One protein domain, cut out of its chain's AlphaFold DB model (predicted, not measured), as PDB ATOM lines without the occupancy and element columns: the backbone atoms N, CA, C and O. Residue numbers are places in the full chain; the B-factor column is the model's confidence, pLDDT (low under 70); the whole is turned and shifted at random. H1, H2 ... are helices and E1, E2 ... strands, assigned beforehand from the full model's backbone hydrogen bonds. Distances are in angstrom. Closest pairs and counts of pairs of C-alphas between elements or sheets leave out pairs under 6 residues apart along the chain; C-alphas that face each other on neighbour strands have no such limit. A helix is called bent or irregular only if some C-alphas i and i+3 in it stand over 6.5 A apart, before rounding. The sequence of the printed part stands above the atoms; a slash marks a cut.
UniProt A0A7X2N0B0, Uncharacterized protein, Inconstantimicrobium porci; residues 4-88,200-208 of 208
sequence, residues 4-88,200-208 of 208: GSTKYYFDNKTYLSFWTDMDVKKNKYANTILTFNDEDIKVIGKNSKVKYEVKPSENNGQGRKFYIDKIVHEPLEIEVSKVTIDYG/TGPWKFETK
ATOM      1  N   GLY A   4      -6.262  30.376  -1.327       93.62
ATOM      2  CA  GLY A   4      -5.499  31.606  -1.463       93.62
ATOM      3  C   GLY A   4      -4.413  31.469  -2.518       93.62
ATOM      4  O   GLY A   4      -4.222  30.400  -3.102       93.62
ATOM      5  N   SER A   5      -3.691  32.559  -2.768       94.94
ATOM      6  CA  SER A   5      -2.529  32.537  -3.650       94.94
ATOM      7  C   SER A   5      -1.419  33.457  -3.164       94.94
ATOM      8  O   SER A   5      -1.654  34.472  -2.505       94.94
ATOM      9  N   THR A   6      -0.193  33.087  -3.509       95.00
ATOM     10  CA  THR A   6       0.993  33.928  -3.357       95.00
ATOM     11  C   THR A   6       1.347  34.521  -4.710       95.00
ATOM     12  O   THR A   6       1.509  33.773  -5.679       95.00
ATOM     13  N   LYS A   7       1.487  35.844  -4.768       96.75
ATOM     14  CA  LYS A   7       1.935  36.578  -5.948       96.75
ATOM     15  C   LYS A   7       3.433  36.866  -5.856       96.75
ATOM     16  O   LYS A   7       3.931  37.239  -4.798       96.75
ATOM     17  N   TYR A   8       4.157  36.678  -6.955       96.06
ATOM     18  CA  TYR A   8       5.585  37.000  -7.049       96.06
ATOM     19  C   TYR A   8       5.996  37.309  -8.493       96.06
ATOM     20  O   TYR A   8       5.243  37.047  -9.431       96.06
ATOM     21  N   TYR A   9       7.190  37.874  -8.677       96.12
ATOM     22  CA  TYR A   9       7.713  38.263  -9.989       96.12
ATOM     23  C   TYR A   9       8.947  37.450 -10.344       96.12
ATOM     24  O   TYR A   9       9.842  37.275  -9.517       96.12
ATOM     25  N   PHE A  10       8.999  36.973 -11.580       94.12
ATOM     26  CA  PHE A  10      10.149  36.270 -12.134       94.12
ATOM     27  C   PHE A  10      10.099  36.384 -13.660       94.12
ATOM     28  O   PHE A  10       9.006  36.432 -14.214       94.12
ATOM     29  N   ASP A  11      11.247  36.466 -14.337       93.31
ATOM     30  CA  ASP A  11      11.330  36.463 -15.811       93.31
ATOM     31  C   ASP A  11      10.335  37.423 -16.516       93.31
ATOM     32  O   ASP A  11       9.586  37.040 -17.409       93.31
ATOM     33  N   ASN A  12      10.255  38.679 -16.049       95.88
ATOM     34  CA  ASN A  12       9.323  39.711 -16.547       95.88
ATOM     35  C   ASN A  12       7.823  39.334 -16.533       95.88
ATOM     36  O   ASN A  12       7.001  39.993 -17.174       95.88
ATOM     37  N   LYS A  13       7.446  38.325 -15.745       97.12
ATOM     38  CA  LYS A  13       6.081  37.820 -15.583       97.12
ATOM     39  C   LYS A  13       5.627  37.938 -14.133       97.12
ATOM     40  O   LYS A  13       6.428  38.015 -13.197       97.12
ATOM     41  N   THR A  14       4.313  37.932 -13.944       97.38
ATOM     42  CA  THR A  14       3.689  37.831 -12.618       97.38
ATOM     43  C   THR A  14       3.218  36.408 -12.417       97.38
ATOM     44  O   THR A  14       2.418  35.922 -13.207       97.38
ATOM     45  N   TYR A  15       3.674  35.752 -11.360       96.50
ATOM     46  CA  TYR A  15       3.287  34.390 -11.020       96.50
ATOM     47  C   TYR A  15       2.297  34.365  -9.862       96.50
ATOM     48  O   TYR A  15       2.363  35.189  -8.949       96.50
ATOM     49  N   LEU A  16       1.411  33.375  -9.898       96.44
ATOM     50  CA  LEU A  16       0.426  33.064  -8.873       96.44
ATOM     51  C   LEU A  16       0.600  31.605  -8.452       96.44
ATOM     52  O   LEU A  16       0.440  30.700  -9.271       96.44
ATOM     53  N   SER A  17       0.919  31.376  -7.179       94.44
ATOM     54  CA  SER A  17       0.978  30.038  -6.581       94.44
ATOM     55  C   SER A  17      -0.193  29.844  -5.629       94.44
ATOM     56  O   SER A  17      -0.230  30.466  -4.566       94.44
ATOM     57  N   PHE A  18      -1.134  28.982  -5.997       93.50
ATOM     58  CA  PHE A  18      -2.340  28.697  -5.226       93.50
ATOM     59  C   PHE A  18      -2.087  27.682  -4.104       93.50
ATOM     60  O   PHE A  18      -1.247  26.788  -4.223       93.50
ATOM     61  N   TRP A  19      -2.823  27.832  -3.006       90.50
ATOM     62  CA  TRP A  19      -2.754  26.982  -1.817       90.50
ATOM     63  C   TRP A  19      -4.134  26.837  -1.170       90.50
ATOM     64  O   TRP A  19      -5.032  27.649  -1.415       90.50
ATOM     65  N   THR A  20      -4.307  25.812  -0.331       88.12
ATOM     66  CA  THR A  20      -5.538  25.625   0.455       88.12
ATOM     67  C   THR A  20      -5.234  25.301   1.916       88.12
ATOM     68  O   THR A  20      -4.149  24.833   2.254       88.12
ATOM     69  N   ASP A  21      -6.215  25.475   2.802       83.56
ATOM     70  CA  ASP A  21      -6.104  25.036   4.204       83.56
ATOM     71  C   ASP A  21      -6.000  23.508   4.369       83.56
ATOM     72  O   ASP A  21      -5.712  23.012   5.461       83.56
ATOM     73  N   MET A  22      -6.209  22.742   3.297       77.50
ATOM     74  CA  MET A  22      -6.066  21.288   3.320       77.50
ATOM     75  C   MET A  22      -4.615  20.821   3.246       77.50
ATOM     76  O   MET A  22      -4.326  19.719   3.703       77.50
ATOM     77  N   ASP A  23      -3.694  21.674   2.786       68.25
ATOM     78  CA  ASP A  23      -2.256  21.378   2.759       68.25
ATOM     79  C   ASP A  23      -1.687  21.080   4.164       68.25
ATOM     80  O   ASP A  23      -0.623  20.473   4.301       68.25
ATOM     81  N   VAL A  24      -2.411  21.472   5.219       62.81
ATOM     82  CA  VAL A  24      -2.030  21.316   6.630       62.81
ATOM     83  C   VAL A  24      -2.694  20.093   7.294       62.81
ATOM     84  O   VAL A  24      -2.289  19.681   8.378       62.81
ATOM     85  N   LYS A  25      -3.684  19.449   6.654       62.56
ATOM     86  CA  LYS A  25      -4.462  18.320   7.219       62.56
ATOM     87  C   LYS A  25      -3.828  16.945   6.936       62.56
ATOM     88  O   LYS A  25      -4.519  15.995   6.577       62.56
ATOM     89  N   LYS A  26      -2.508  16.827   7.107       56.34
ATOM     90  CA  LYS A  26      -1.685  15.713   6.586       56.34
ATOM     91  C   LYS A  26      -1.822  14.347   7.277       56.34
ATOM     92  O   LYS A  26      -1.278  13.380   6.768       56.34
ATOM     93  N   ASN A  27      -2.543  14.218   8.391       56.69
ATOM     94  CA  ASN A  27      -2.469  12.991   9.206       56.69
ATOM     95  C   ASN A  27      -3.481  11.885   8.841       56.69
ATOM     96  O   ASN A  27      -3.530  10.882   9.545       56.69
ATOM     97  N   LYS A  28      -4.300  12.046   7.791       61.22
ATOM     98  CA  LYS A  28      -5.331  11.055   7.405       61.22
ATOM     99  C   LYS A  28      -5.161  10.442   6.009       61.22
ATOM    100  O   LYS A  28      -5.910   9.538   5.659       61.22
ATOM    101  N   TYR A  29      -4.202  10.917   5.217       67.88
ATOM    102  CA  TYR A  29      -4.094  10.577   3.797       67.88
ATOM    103  C   TYR A  29      -2.672  10.149   3.450       67.88
ATOM    104  O   TYR A  29      -1.716  10.741   3.948       67.88
ATOM    105  N   ALA A  30      -2.537   9.147   2.580       69.75
ATOM    106  CA  ALA A  30      -1.244   8.738   2.034       69.75
ATOM    107  C   ALA A  30      -0.693   9.843   1.120       69.75
ATOM    108  O   ALA A  30       0.491  10.177   1.153       69.75
ATOM    109  N   ASN A  31      -1.588  10.465   0.354       74.69
ATOM    110  CA  ASN A  31      -1.338  11.645  -0.455       74.69
ATOM    111  C   ASN A  31      -2.630  12.462  -0.613       74.69
ATOM    112  O   ASN A  31      -3.745  11.942  -0.599       74.69
ATOM    113  N   THR A  32      -2.472  13.774  -0.776       81.38
ATOM    114  CA  THR A  32      -3.550  14.650  -1.239       81.38
ATOM    115  C   THR A  32      -2.978  15.592  -2.285       81.38
ATOM    116  O   THR A  32      -2.078  16.377  -1.977       81.38
ATOM    117  N   ILE A  33      -3.462  15.501  -3.522       84.81
ATOM    118  CA  ILE A  33      -3.057  16.392  -4.614       84.81
ATOM    119  C   ILE A  33      -4.185  17.399  -4.830       84.81
ATOM    120  O   ILE A  33      -5.360  17.057  -4.787       84.81
ATOM    121  N   LEU A  34      -3.827  18.668  -5.004       87.50
ATOM    122  CA  LEU A  34      -4.796  19.736  -5.256       87.50
ATOM    123  C   LEU A  34      -4.423  20.375  -6.572       87.50
ATOM    124  O   LEU A  34      -3.296  20.861  -6.690       87.50
ATOM    125  N   THR A  35      -5.381  20.396  -7.484       90.88
ATOM    126  CA  THR A  35      -5.222  20.854  -8.856       90.88
ATOM    127  C   THR A  35      -6.238  21.955  -9.123       90.88
ATOM    128  O   THR A  35      -7.430  21.811  -8.843       90.88
ATOM    129  N   PHE A  36      -5.756  23.058  -9.678       92.44
ATOM    130  CA  PHE A  36      -6.563  24.148 -10.200       92.44
ATOM    131  C   PHE A  36      -6.458  24.131 -11.725       92.44
ATOM    132  O   PHE A  36      -5.399  23.807 -12.266       92.44
ATOM    133  N   ASN A  37      -7.536  24.511 -12.406       91.31
ATOM    134  CA  ASN A  37      -7.526  24.735 -13.848       91.31
ATOM    135  C   ASN A  37      -7.613  26.237 -14.117       91.31
ATOM    136  O   ASN A  37      -8.288  26.965 -13.393       91.31
ATOM    137  N   ASP A  38      -6.938  26.703 -15.159       91.62
ATOM    138  CA  ASP A  38      -6.968  28.097 -15.605       91.62
ATOM    139  C   ASP A  38      -8.380  28.559 -15.989       91.62
ATOM    140  O   ASP A  38      -8.756  29.681 -15.658       91.62
ATOM    141  N   GLU A  39      -9.195  27.684 -16.588       93.19
ATOM    142  CA  GLU A  39     -10.601  27.971 -16.921       93.19
ATOM    143  C   GLU A  39     -11.474  28.319 -15.700       93.19
ATOM    144  O   GLU A  39     -12.456  29.057 -15.816       93.19
ATOM    145  N   ASP A  40     -11.088  27.828 -14.521       95.06
ATOM    146  CA  ASP A  40     -11.787  28.035 -13.253       95.06
ATOM    147  C   ASP A  40     -11.244  29.236 -12.460       95.06
ATOM    148  O   ASP A  40     -11.714  29.510 -11.351       95.06
ATOM    149  N   ILE A  41     -10.256  29.959 -13.003       96.31
ATOM    150  CA  ILE A  41      -9.581  31.083 -12.351       96.31
ATOM    151  C   ILE A  41      -9.877  32.383 -13.104       96.31
ATOM    152  O   ILE A  41      -9.610  32.531 -14.294       96.31
ATOM    153  N   LYS A  42     -10.347  33.397 -12.377       97.38
ATOM    154  CA  LYS A  42     -10.448  34.776 -12.872       97.38
ATOM    155  C   LYS A  42      -9.511  35.670 -12.085       97.38
ATOM    156  O   LYS A  42      -9.523  35.643 -10.858       97.38
ATOM    157  N   VAL A  43      -8.746  36.500 -12.790       97.81
ATOM    158  CA  VAL A  43      -7.813  37.452 -12.177       97.81
ATOM    159  C   VAL A  43      -8.089  38.856 -12.692       97.81
ATOM    160  O   VAL A  43      -8.108  39.097 -13.900       97.81
ATOM    161  N   ILE A  44      -8.318  39.788 -11.769       98.00
ATOM    162  CA  ILE A  44      -8.709  41.167 -12.062       98.00
ATOM    163  C   ILE A  44      -7.786  42.119 -11.300       98.00
ATOM    164  O   ILE A  44      -7.550  41.946 -10.108       98.00
ATOM    165  N   GLY A  45      -7.259  43.142 -11.971       97.25
ATOM    166  CA  GLY A  45      -6.517  44.221 -11.320       97.25
ATOM    167  C   GLY A  45      -7.423  44.979 -10.359       97.25
ATOM    168  O   GLY A  45      -8.474  45.481 -10.762       97.25
ATOM    169  N   LYS A  46      -7.046  45.066  -9.081       95.81
ATOM    170  CA  LYS A  46      -7.898  45.673  -8.053       95.81
ATOM    171  C   LYS A  46      -8.201  47.140  -8.355       95.81
ATOM    172  O   LYS A  46      -9.333  47.574  -8.130       95.81
ATOM    173  N   ASN A  47      -7.218  47.870  -8.878       95.12
ATOM    174  CA  ASN A  47      -7.319  49.301  -9.145       95.12
ATOM    175  C   ASN A  47      -7.757  49.555 -10.588       95.12
ATOM    176  O   ASN A  47      -8.673  50.338 -10.825       95.12
ATOM    177  N   SER A  48      -7.120  48.884 -11.548       95.75
ATOM    178  CA  SER A  48      -7.378  49.096 -12.976       95.75
ATOM    179  C   SER A  48      -8.671  48.449 -13.470       95.75
ATOM    180  O   SER A  48      -9.175  48.820 -14.528       95.75
ATOM    181  N   LYS A  49      -9.188  47.453 -12.737       96.38
ATOM    182  CA  LYS A  49     -10.288  46.566 -13.150       96.38
ATOM    183  C   LYS A  49     -10.026  45.820 -14.466       96.38
ATOM    184  O   LYS A  49     -10.948  45.265 -15.064       96.38
ATOM    185  N   VAL A  50      -8.764  45.745 -14.895       97.06
ATOM    186  CA  VAL A  50      -8.340  44.972 -16.067       97.06
ATOM    187  C   VAL A  50      -8.412  43.484 -15.744       97.06
ATOM    188  O   VAL A  50      -7.889  43.042 -14.725       97.06
ATOM    189  N   LYS A  51      -9.036  42.699 -16.626       97.25
ATOM    190  CA  LYS A  51      -8.983  41.234 -16.562       97.25
ATOM    191  C   LYS A  51      -7.663  40.747 -17.148       97.25
ATOM    192  O   LYS A  51      -7.273  41.192 -18.227       97.25
ATOM    193  N   TYR A  52      -7.005  39.824 -16.459       97.06
ATOM    194  CA  TYR A  52      -5.777  39.197 -16.927       97.06
ATOM    195  C   TYR A  52      -6.037  37.751 -17.327       97.06
ATOM    196  O   TYR A  52      -6.667  36.998 -16.586       97.06
ATOM    197  N   GLU A  53      -5.523  37.376 -18.495       96.00
ATOM    198  CA  GLU A  53      -5.385  35.977 -18.876       96.00
ATOM    199  C   GLU A  53      -4.290  35.340 -18.015       96.00
ATOM    200  O   GLU A  53      -3.208  35.914 -17.843       96.00
ATOM    201  N   VAL A  54      -4.586  34.165 -17.467       94.62
ATOM    202  CA  VAL A  54      -3.630  33.351 -16.721       94.62
ATOM    203  C   VAL A  54      -3.304  32.104 -17.516       94.62
ATOM    204  O   VAL A  54      -4.182  31.500 -18.119       94.62
ATOM    205  N   LYS A  55      -2.032  31.718 -17.502       93.94
ATOM    206  CA  LYS A  55      -1.540  30.518 -18.175       93.94
ATOM    207  C   LYS A  55      -0.893  29.585 -17.161       93.94
ATOM    208  O   LYS A  55      -0.243  30.075 -16.230       93.94
ATOM    209  N   PRO A  56      -1.032  28.260 -17.309       93.00
ATOM    210  CA  PRO A  56      -0.309  27.318 -16.468       93.00
ATOM    211  C   PRO A  56       1.202  27.512 -16.645       93.00
ATOM    212  O   PRO A  56       1.700  27.687 -17.755       93.00
ATOM    213  N   SER A  57       1.945  27.503 -15.541       88.25
ATOM    214  CA  SER A  57       3.408  27.563 -15.569       88.25
ATOM    215  C   SER A  57       4.005  26.286 -16.177       88.25
ATOM    216  O   SER A  57       3.465  25.199 -16.024       88.25
ATOM    217  N   GLU A  58       5.186  26.367 -16.780       82.25
ATOM    218  CA  GLU A  58       5.933  25.160 -17.173       82.25
ATOM    219  C   GLU A  58       6.271  24.273 -15.960       82.25
ATOM    220  O   GLU A  58       6.279  23.051 -16.046       82.25
ATOM    221  N   ASN A  59       6.436  24.888 -14.782       74.00
ATOM    222  CA  ASN A  59       6.655  24.200 -13.509       74.00
ATOM    223  C   ASN A  59       5.346  23.987 -12.729       74.00
ATOM    224  O   ASN A  59       5.355  23.975 -11.492       74.00
ATOM    225  N   ASN A  60       4.209  23.868 -13.427       69.69
ATOM    226  CA  ASN A  60       2.892  23.772 -12.796       69.69
ATOM    227  C   ASN A  60       2.726  22.500 -11.955       69.69
ATOM    228  O   ASN A  60       1.918  22.527 -11.036       69.69
ATOM    229  N   GLY A  61       3.534  21.452 -12.171       63.81
ATOM    230  CA  GLY A  61       3.680  20.278 -11.298       63.81
ATOM    231  C   GLY A  61       2.356  19.606 -10.921       63.81
ATOM    232  O   GLY A  61       1.943  18.644 -11.552       63.81
ATOM    233  N   GLN A  62       1.701  20.131  -9.885       72.38
ATOM    234  CA  GLN A  62       0.402  19.699  -9.360       72.38
ATOM    235  C   GLN A  62      -0.775  20.609  -9.769       72.38
ATOM    236  O   GLN A  62      -1.808  20.587  -9.119       72.38
ATOM    237  N   GLY A  63      -0.642  21.466 -10.784       83.19
ATOM    238  CA  GLY A  63      -1.732  22.358 -11.197       83.19
ATOM    239  C   GLY A  63      -1.953  23.557 -10.269       83.19
ATOM    240  O   GLY A  63      -3.086  23.983 -10.084       83.19
ATOM    241  N   ARG A  64      -0.905  24.078  -9.619       90.94
ATOM    242  CA  ARG A  64      -1.020  25.175  -8.633       90.94
ATOM    243  C   ARG A  64      -0.315  26.470  -9.016       90.94
ATOM    244  O   ARG A  64      -0.440  27.452  -8.286       90.94
ATOM    245  N   LYS A  65       0.458  26.491 -10.100       93.88
ATOM    246  CA  LYS A  65       1.278  27.640 -10.495       93.88
ATOM    247  C   LYS A  65       0.856  28.158 -11.858       93.88
ATOM    248  O   LYS A  65       0.949  27.452 -12.859       93.88
ATOM    249  N   PHE A  66       0.493  29.430 -11.885       96.25
ATOM    250  CA  PHE A  66       0.050  30.144 -13.075       96.25
ATOM    251  C   PHE A  66       0.856  31.422 -13.246       96.25
ATOM    252  O   PHE A  66       1.498  31.888 -12.301       96.25
ATOM    253  N   TYR A  67       0.822  32.002 -14.440       96.62
ATOM    254  CA  TYR A  67       1.441  33.291 -14.704       96.62
ATOM    255  C   TYR A  67       0.583  34.182 -15.600       96.62
ATOM    256  O   TYR A  67      -0.236  33.711 -16.386       96.62
ATOM    257  N   ILE A  68       0.814  35.485 -15.467       97.19
ATOM    258  CA  ILE A  68       0.373  36.545 -16.371       97.19
ATOM    259  C   ILE A  68       1.615  36.993 -17.139       97.19
ATOM    260  O   ILE A  68       2.660  37.239 -16.525       97.19
ATOM    261  N   ASP A  69       1.505  37.125 -18.461       96.38
ATOM    262  CA  ASP A  69       2.631  37.414 -19.367       96.38
ATOM    263  C   ASP A  69       3.076  38.894 -19.353       96.38
ATOM    264  O   ASP A  69       3.189  39.554 -20.382       96.38
ATOM    265  N   LYS A  70       3.209  39.452 -18.143       96.44
ATOM    266  CA  LYS A  70       3.775  40.769 -17.816       96.44
ATOM    267  C   LYS A  70       3.886  40.950 -16.302       96.44
ATOM    268  O   LYS A  70       3.224  40.264 -15.517       96.44
ATOM    269  N   ILE A  71       4.646  41.955 -15.884       97.06
ATOM    270  CA  ILE A  71       4.683  42.415 -14.493       97.06
ATOM    271  C   ILE A  71       3.424  43.238 -14.170       97.06
ATOM    272  O   ILE A  71       3.100  44.205 -14.858       97.06
ATOM    273  N   VAL A  72       2.722  42.865 -13.097       97.38
ATOM    274  CA  VAL A  72       1.544  43.559 -12.564       97.38
ATOM    275  C   VAL A  72       1.821  43.972 -11.120       97.38
ATOM    276  O   VAL A  72       1.808  43.147 -10.205       97.38
ATOM    277  N   HIS A  73       2.102  45.257 -10.905       96.12
ATOM    278  CA  HIS A  73       2.436  45.795  -9.579       96.12
ATOM    279  C   HIS A  73       1.221  46.019  -8.678       96.12
ATOM    280  O   HIS A  73       1.350  45.966  -7.458       96.12
ATOM    281  N   GLU A  74       0.038  46.226  -9.254       96.31
ATOM    282  CA  GLU A  74      -1.175  46.402  -8.458       96.31
ATOM    283  C   GLU A  74      -1.614  45.101  -7.759       96.31
ATOM    284  O   GLU A  74      -1.286  44.001  -8.226       96.31
ATOM    285  N   PRO A  75      -2.360  45.195  -6.643       97.75
ATOM    286  CA  PRO A  75      -3.035  44.041  -6.063       97.75
ATOM    287  C   PRO A  75      -4.017  43.410  -7.054       97.75
ATOM    288  O   PRO A  75      -4.588  44.096  -7.906       97.75
ATOM    289  N   LEU A  76      -4.243  42.108  -6.914       98.31
ATOM    290  CA  LEU A  76      -5.138  41.341  -7.776       98.31
ATOM    291  C   LEU A  76      -6.320  40.803  -6.969       98.31
ATOM    292  O   LEU A  76      -6.128  40.211  -5.908       98.31
ATOM    293  N   GLU A  77      -7.527  40.985  -7.493       98.19
ATOM    294  CA  GLU A  77      -8.745  40.292  -7.079       98.19
ATOM    295  C   GLU A  77      -8.819  38.966  -7.850       98.19
ATOM    296  O   GLU A  77      -8.806  38.953  -9.083       98.19
ATOM    297  N   ILE A  78      -8.858  37.850  -7.127       97.88
ATOM    298  CA  ILE A  78      -8.884  36.502  -7.695       97.88
ATOM    299  C   ILE A  78     -10.203  35.833  -7.332       97.88
ATOM    300  O   ILE A  78     -10.604  35.842  -6.168       97.88
ATOM    301  N   GLU A  79     -10.845  35.222  -8.324       97.38
ATOM    302  CA  GLU A  79     -11.974  34.317  -8.131       97.38
ATOM    303  C   GLU A  79     -11.590  32.915  -8.608       97.38
ATOM    304  O   GLU A  79     -11.046  32.763  -9.702       97.38
ATOM    305  N   VAL A  80     -11.894  31.897  -7.807       96.88
ATOM    306  CA  VAL A  80     -11.753  30.484  -8.173       96.88
ATOM    307  C   VAL A  80     -13.123  29.833  -8.046       96.88
ATOM    308  O   VAL A  80     -13.725  29.911  -6.977       96.88
ATOM    309  N   SER A  81     -13.626  29.212  -9.115       95.75
ATOM    310  CA  SER A  81     -14.942  28.547  -9.120       95.75
ATOM    311  C   SER A  81     -14.889  27.079  -8.727       95.75
ATOM    312  O   SER A  81     -15.883  26.540  -8.231       95.75
ATOM    313  N   LYS A  82     -13.747  26.424  -8.951       94.75
ATOM    314  CA  LYS A  82     -13.595  24.982  -8.778       94.75
ATOM    315  C   LYS A  82     -12.158  24.608  -8.430       94.75
ATOM    316  O   LYS A  82     -11.206  25.225  -8.898       94.75
ATOM    317  N   VAL A  83     -12.020  23.578  -7.603       93.12
ATOM    318  CA  VAL A  83     -10.749  22.929  -7.265       93.12
ATOM    319  C   VAL A  83     -10.944  21.425  -7.379       93.12
ATOM    320  O   VAL A  83     -11.913  20.887  -6.838       93.12
ATOM    321  N   THR A  84     -10.027  20.745  -8.059       91.62
ATOM    322  CA  THR A  84      -9.983  19.282  -8.084       91.62
ATOM    323  C   THR A  84      -9.061  18.806  -6.976       91.62
ATOM    324  O   THR A  84      -7.934  19.279  -6.829       91.62
ATOM    325  N   ILE A  85      -9.558  17.877  -6.174       89.81
ATOM    326  CA  ILE A  85      -8.867  17.334  -5.021       89.81
ATOM    327  C   ILE A  85      -8.752  15.839  -5.221       89.81
ATOM    328  O   ILE A  85      -9.756  15.154  -5.388       89.81
ATOM    329  N   ASP A  86      -7.533  15.349  -5.156       88.00
ATOM    330  CA  ASP A  86      -7.231  13.944  -5.274       88.00
ATOM    331  C   ASP A  86      -6.824  13.375  -3.916       88.00
ATOM    332  O   ASP A  86      -5.825  13.817  -3.342       88.00
ATOM    333  N   TYR A  87      -7.608  12.447  -3.375       87.81
ATOM    334  CA  TYR A  87      -7.374  11.834  -2.070       87.81
ATOM    335  C   TYR A  87      -6.922  10.389  -2.232       87.81
ATOM    336  O   TYR A  87      -7.699   9.560  -2.702       87.81
ATOM    337  N   GLY A  88      -5.726  10.060  -1.741       87.81
ATOM    338  CA  GLY A  88      -5.337   8.677  -1.476       87.81
ATOM    339  C   GLY A  88      -5.426   8.349   0.005       87.81
ATOM    340  O   GLY A  88      -4.850   9.027   0.866       87.81
ATOM    341  N   THR A 200     -16.739  22.784  -5.899       93.81
ATOM    342  CA  THR A 200     -17.136  24.113  -6.369       93.81
ATOM    343  C   THR A 200     -17.296  25.063  -5.191       93.81
ATOM    344  O   THR A 200     -17.642  24.668  -4.078       93.81
ATOM    345  N   GLY A 201     -16.998  26.340  -5.405       91.56
ATOM    346  CA  GLY A 201     -17.087  27.319  -4.332       91.56
ATOM    347  C   GLY A 201     -16.923  28.751  -4.822       91.56
ATOM    348  O   GLY A 201     -16.317  28.983  -5.865       91.56
ATOM    349  N   PRO A 202     -17.451  29.738  -4.083       93.25
ATOM    350  CA  PRO A 202     -17.323  31.147  -4.431       93.25
ATOM    351  C   PRO A 202     -16.036  31.738  -3.837       93.25
ATOM    352  O   PRO A 202     -16.087  32.733  -3.110       93.25
ATOM    353  N   TRP A 203     -14.877  31.114  -4.068       96.19
ATOM    354  CA  TRP A 203     -13.634  31.594  -3.463       96.19
ATOM    355  C   TRP A 203     -13.205  32.898  -4.119       96.19
ATOM    356  O   TRP A 203     -12.843  32.915  -5.291       96.19
ATOM    357  N   LYS A 204     -13.242  33.985  -3.346       96.56
ATOM    358  CA  LYS A 204     -12.796  35.314  -3.767       96.56
ATOM    359  C   LYS A 204     -11.829  35.881  -2.744       96.56
ATOM    360  O   LYS A 204     -12.144  35.908  -1.556       96.56
ATOM    361  N   PHE A 205     -10.663  36.322  -3.196       96.88
ATOM    362  CA  PHE A 205      -9.630  36.861  -2.318       96.88
ATOM    363  C   PHE A 205      -8.710  37.834  -3.056       96.88
ATOM    364  O   PHE A 205      -8.688  37.902  -4.282       96.88
ATOM    365  N   GLU A 206      -7.949  38.602  -2.283       96.31
ATOM    366  CA  GLU A 206      -6.933  39.516  -2.795       96.31
ATOM    367  C   GLU A 206      -5.541  38.912  -2.604       96.31
ATOM    368  O   GLU A 206      -5.246  38.347  -1.550       96.31
ATOM    369  N   THR A 207      -4.672  39.081  -3.598       94.81
ATOM    370  CA  THR A 207      -3.235  38.816  -3.468       94.81
ATOM    371  C   THR A 207      -2.441  40.081  -3.796       94.81
ATOM    372  O   THR A 207      -2.850  40.881  -4.647       94.81
ATOM    373  N   LYS A 208      -1.338  40.298  -3.078       90.31
ATOM    374  CA  LYS A 208      -0.553  41.539  -3.105       90.31
ATOM    375  C   LYS A 208       0.838  41.271  -3.643       90.31
ATOM    376  O   LYS A 208       1.474  40.329  -3.133       90.31
TER     377      LYS A 208
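AT A GLANCE: This is residues 4 to 88 and 200 to 208 of the 208 residues of an uncharacterized protein of Inconstantimicrobium porci (UniProt A0A7X2N0B0). A small, loosely closed barrel-like ring of strands makes the body: E7, E6 and E4 form one wall, E1, E2 and E5 the wall across from it, with residues 51 to 56 bridging E4 and E5, and E1 coming near the end of E7. E6, bent at residue 81, runs on past this body, and its residues 84 to 88 with E3 make a two-strand extension at one end, with the short helix H1 beside it. The printed part has 94 residues, with seven named strands and one named helix in the order E1, E2, H1, E3, E4, E5, E6, E7; the class is mostly strand. One sheet is antiparallel, in the order E1 - E2 - E5; the other is branched, with E3, E4 and E7 each antiparallel to E6. The whole is compact, with a radius of gyration of the C-alphas of 13.6 A, and only just elongated, spanning 43 by 28 by 21 A.

IN THESE COORDINATES: E6, residues 76 to 88, is the longest strand at 33.3 A, from C-alpha 76 at (-5.138, 41.341, -7.776). Its neighbours are E3, residues 29 to 35, 16.3 A; E4, residues 41 to 45, 13.5 A; and E7, residues 200 to 207, 20.4 A, ending at C-alpha 207 at (-3.235, 38.816, -3.468). E1, residues 4 to 10, 19.5 A, begins at C-alpha 4 at (-5.499, 31.606, -1.463). E2 is residues 13 to 20, 23.3 A, and E5 is residues 65 to 68, 10.7 A. H1 is residues 21 to 24, 6.0 A.

HOW THE PARTS SIT: The branched sheet is twisted, and E6 bends by 62 degrees at residue 81. The pairing is staggered: residues 76 to 80 of E6 pair with E4, 76 to 82 with E7, and 84 to 88 with E3. Within hydrogen-bond range are N 42 and O 79 at 2.8 A, N 78 and O 205 at 2.9 A, and N 86 and O 33 at 2.8 A. In the other sheet E1 and E2 form a hairpin, with N 6 and O 17 at 2.8 A; E2 and E5 are antiparallel, with N 16 and O 66 at 2.8 A. Residues 51 to 52 pair antiparallel with residues 43 to 44 of E4, and residues 55 to 56 with residues 66 to 67 of E5. Between the sheets, the closest C-alphas of E1 and E7 are those of Lys 7 and Thr 207, 6.2 A apart. E2 and E6 are apart, while E2 and E3 are near each other, with 5 pairs of C-alphas within 10 A. H1 only grazes the branched sheet, with residues 22 to 23, and is too short for an O i to N i+4 pair; its one O i to N i+3 pair is not within range.

THE WHOLE: The two C-alphas farthest apart are those of Ala 30 and Ser 48, 43.5 A. Residues 89 to 199 are not printed, and C-alphas 88 and 200 are 20.0 A apart across the cut. The link from E4 to E5, 19 residues, is long. Mean pLDDT of the printed part is 89.9; residues 23 to 30 and 60 to 61 are under 70.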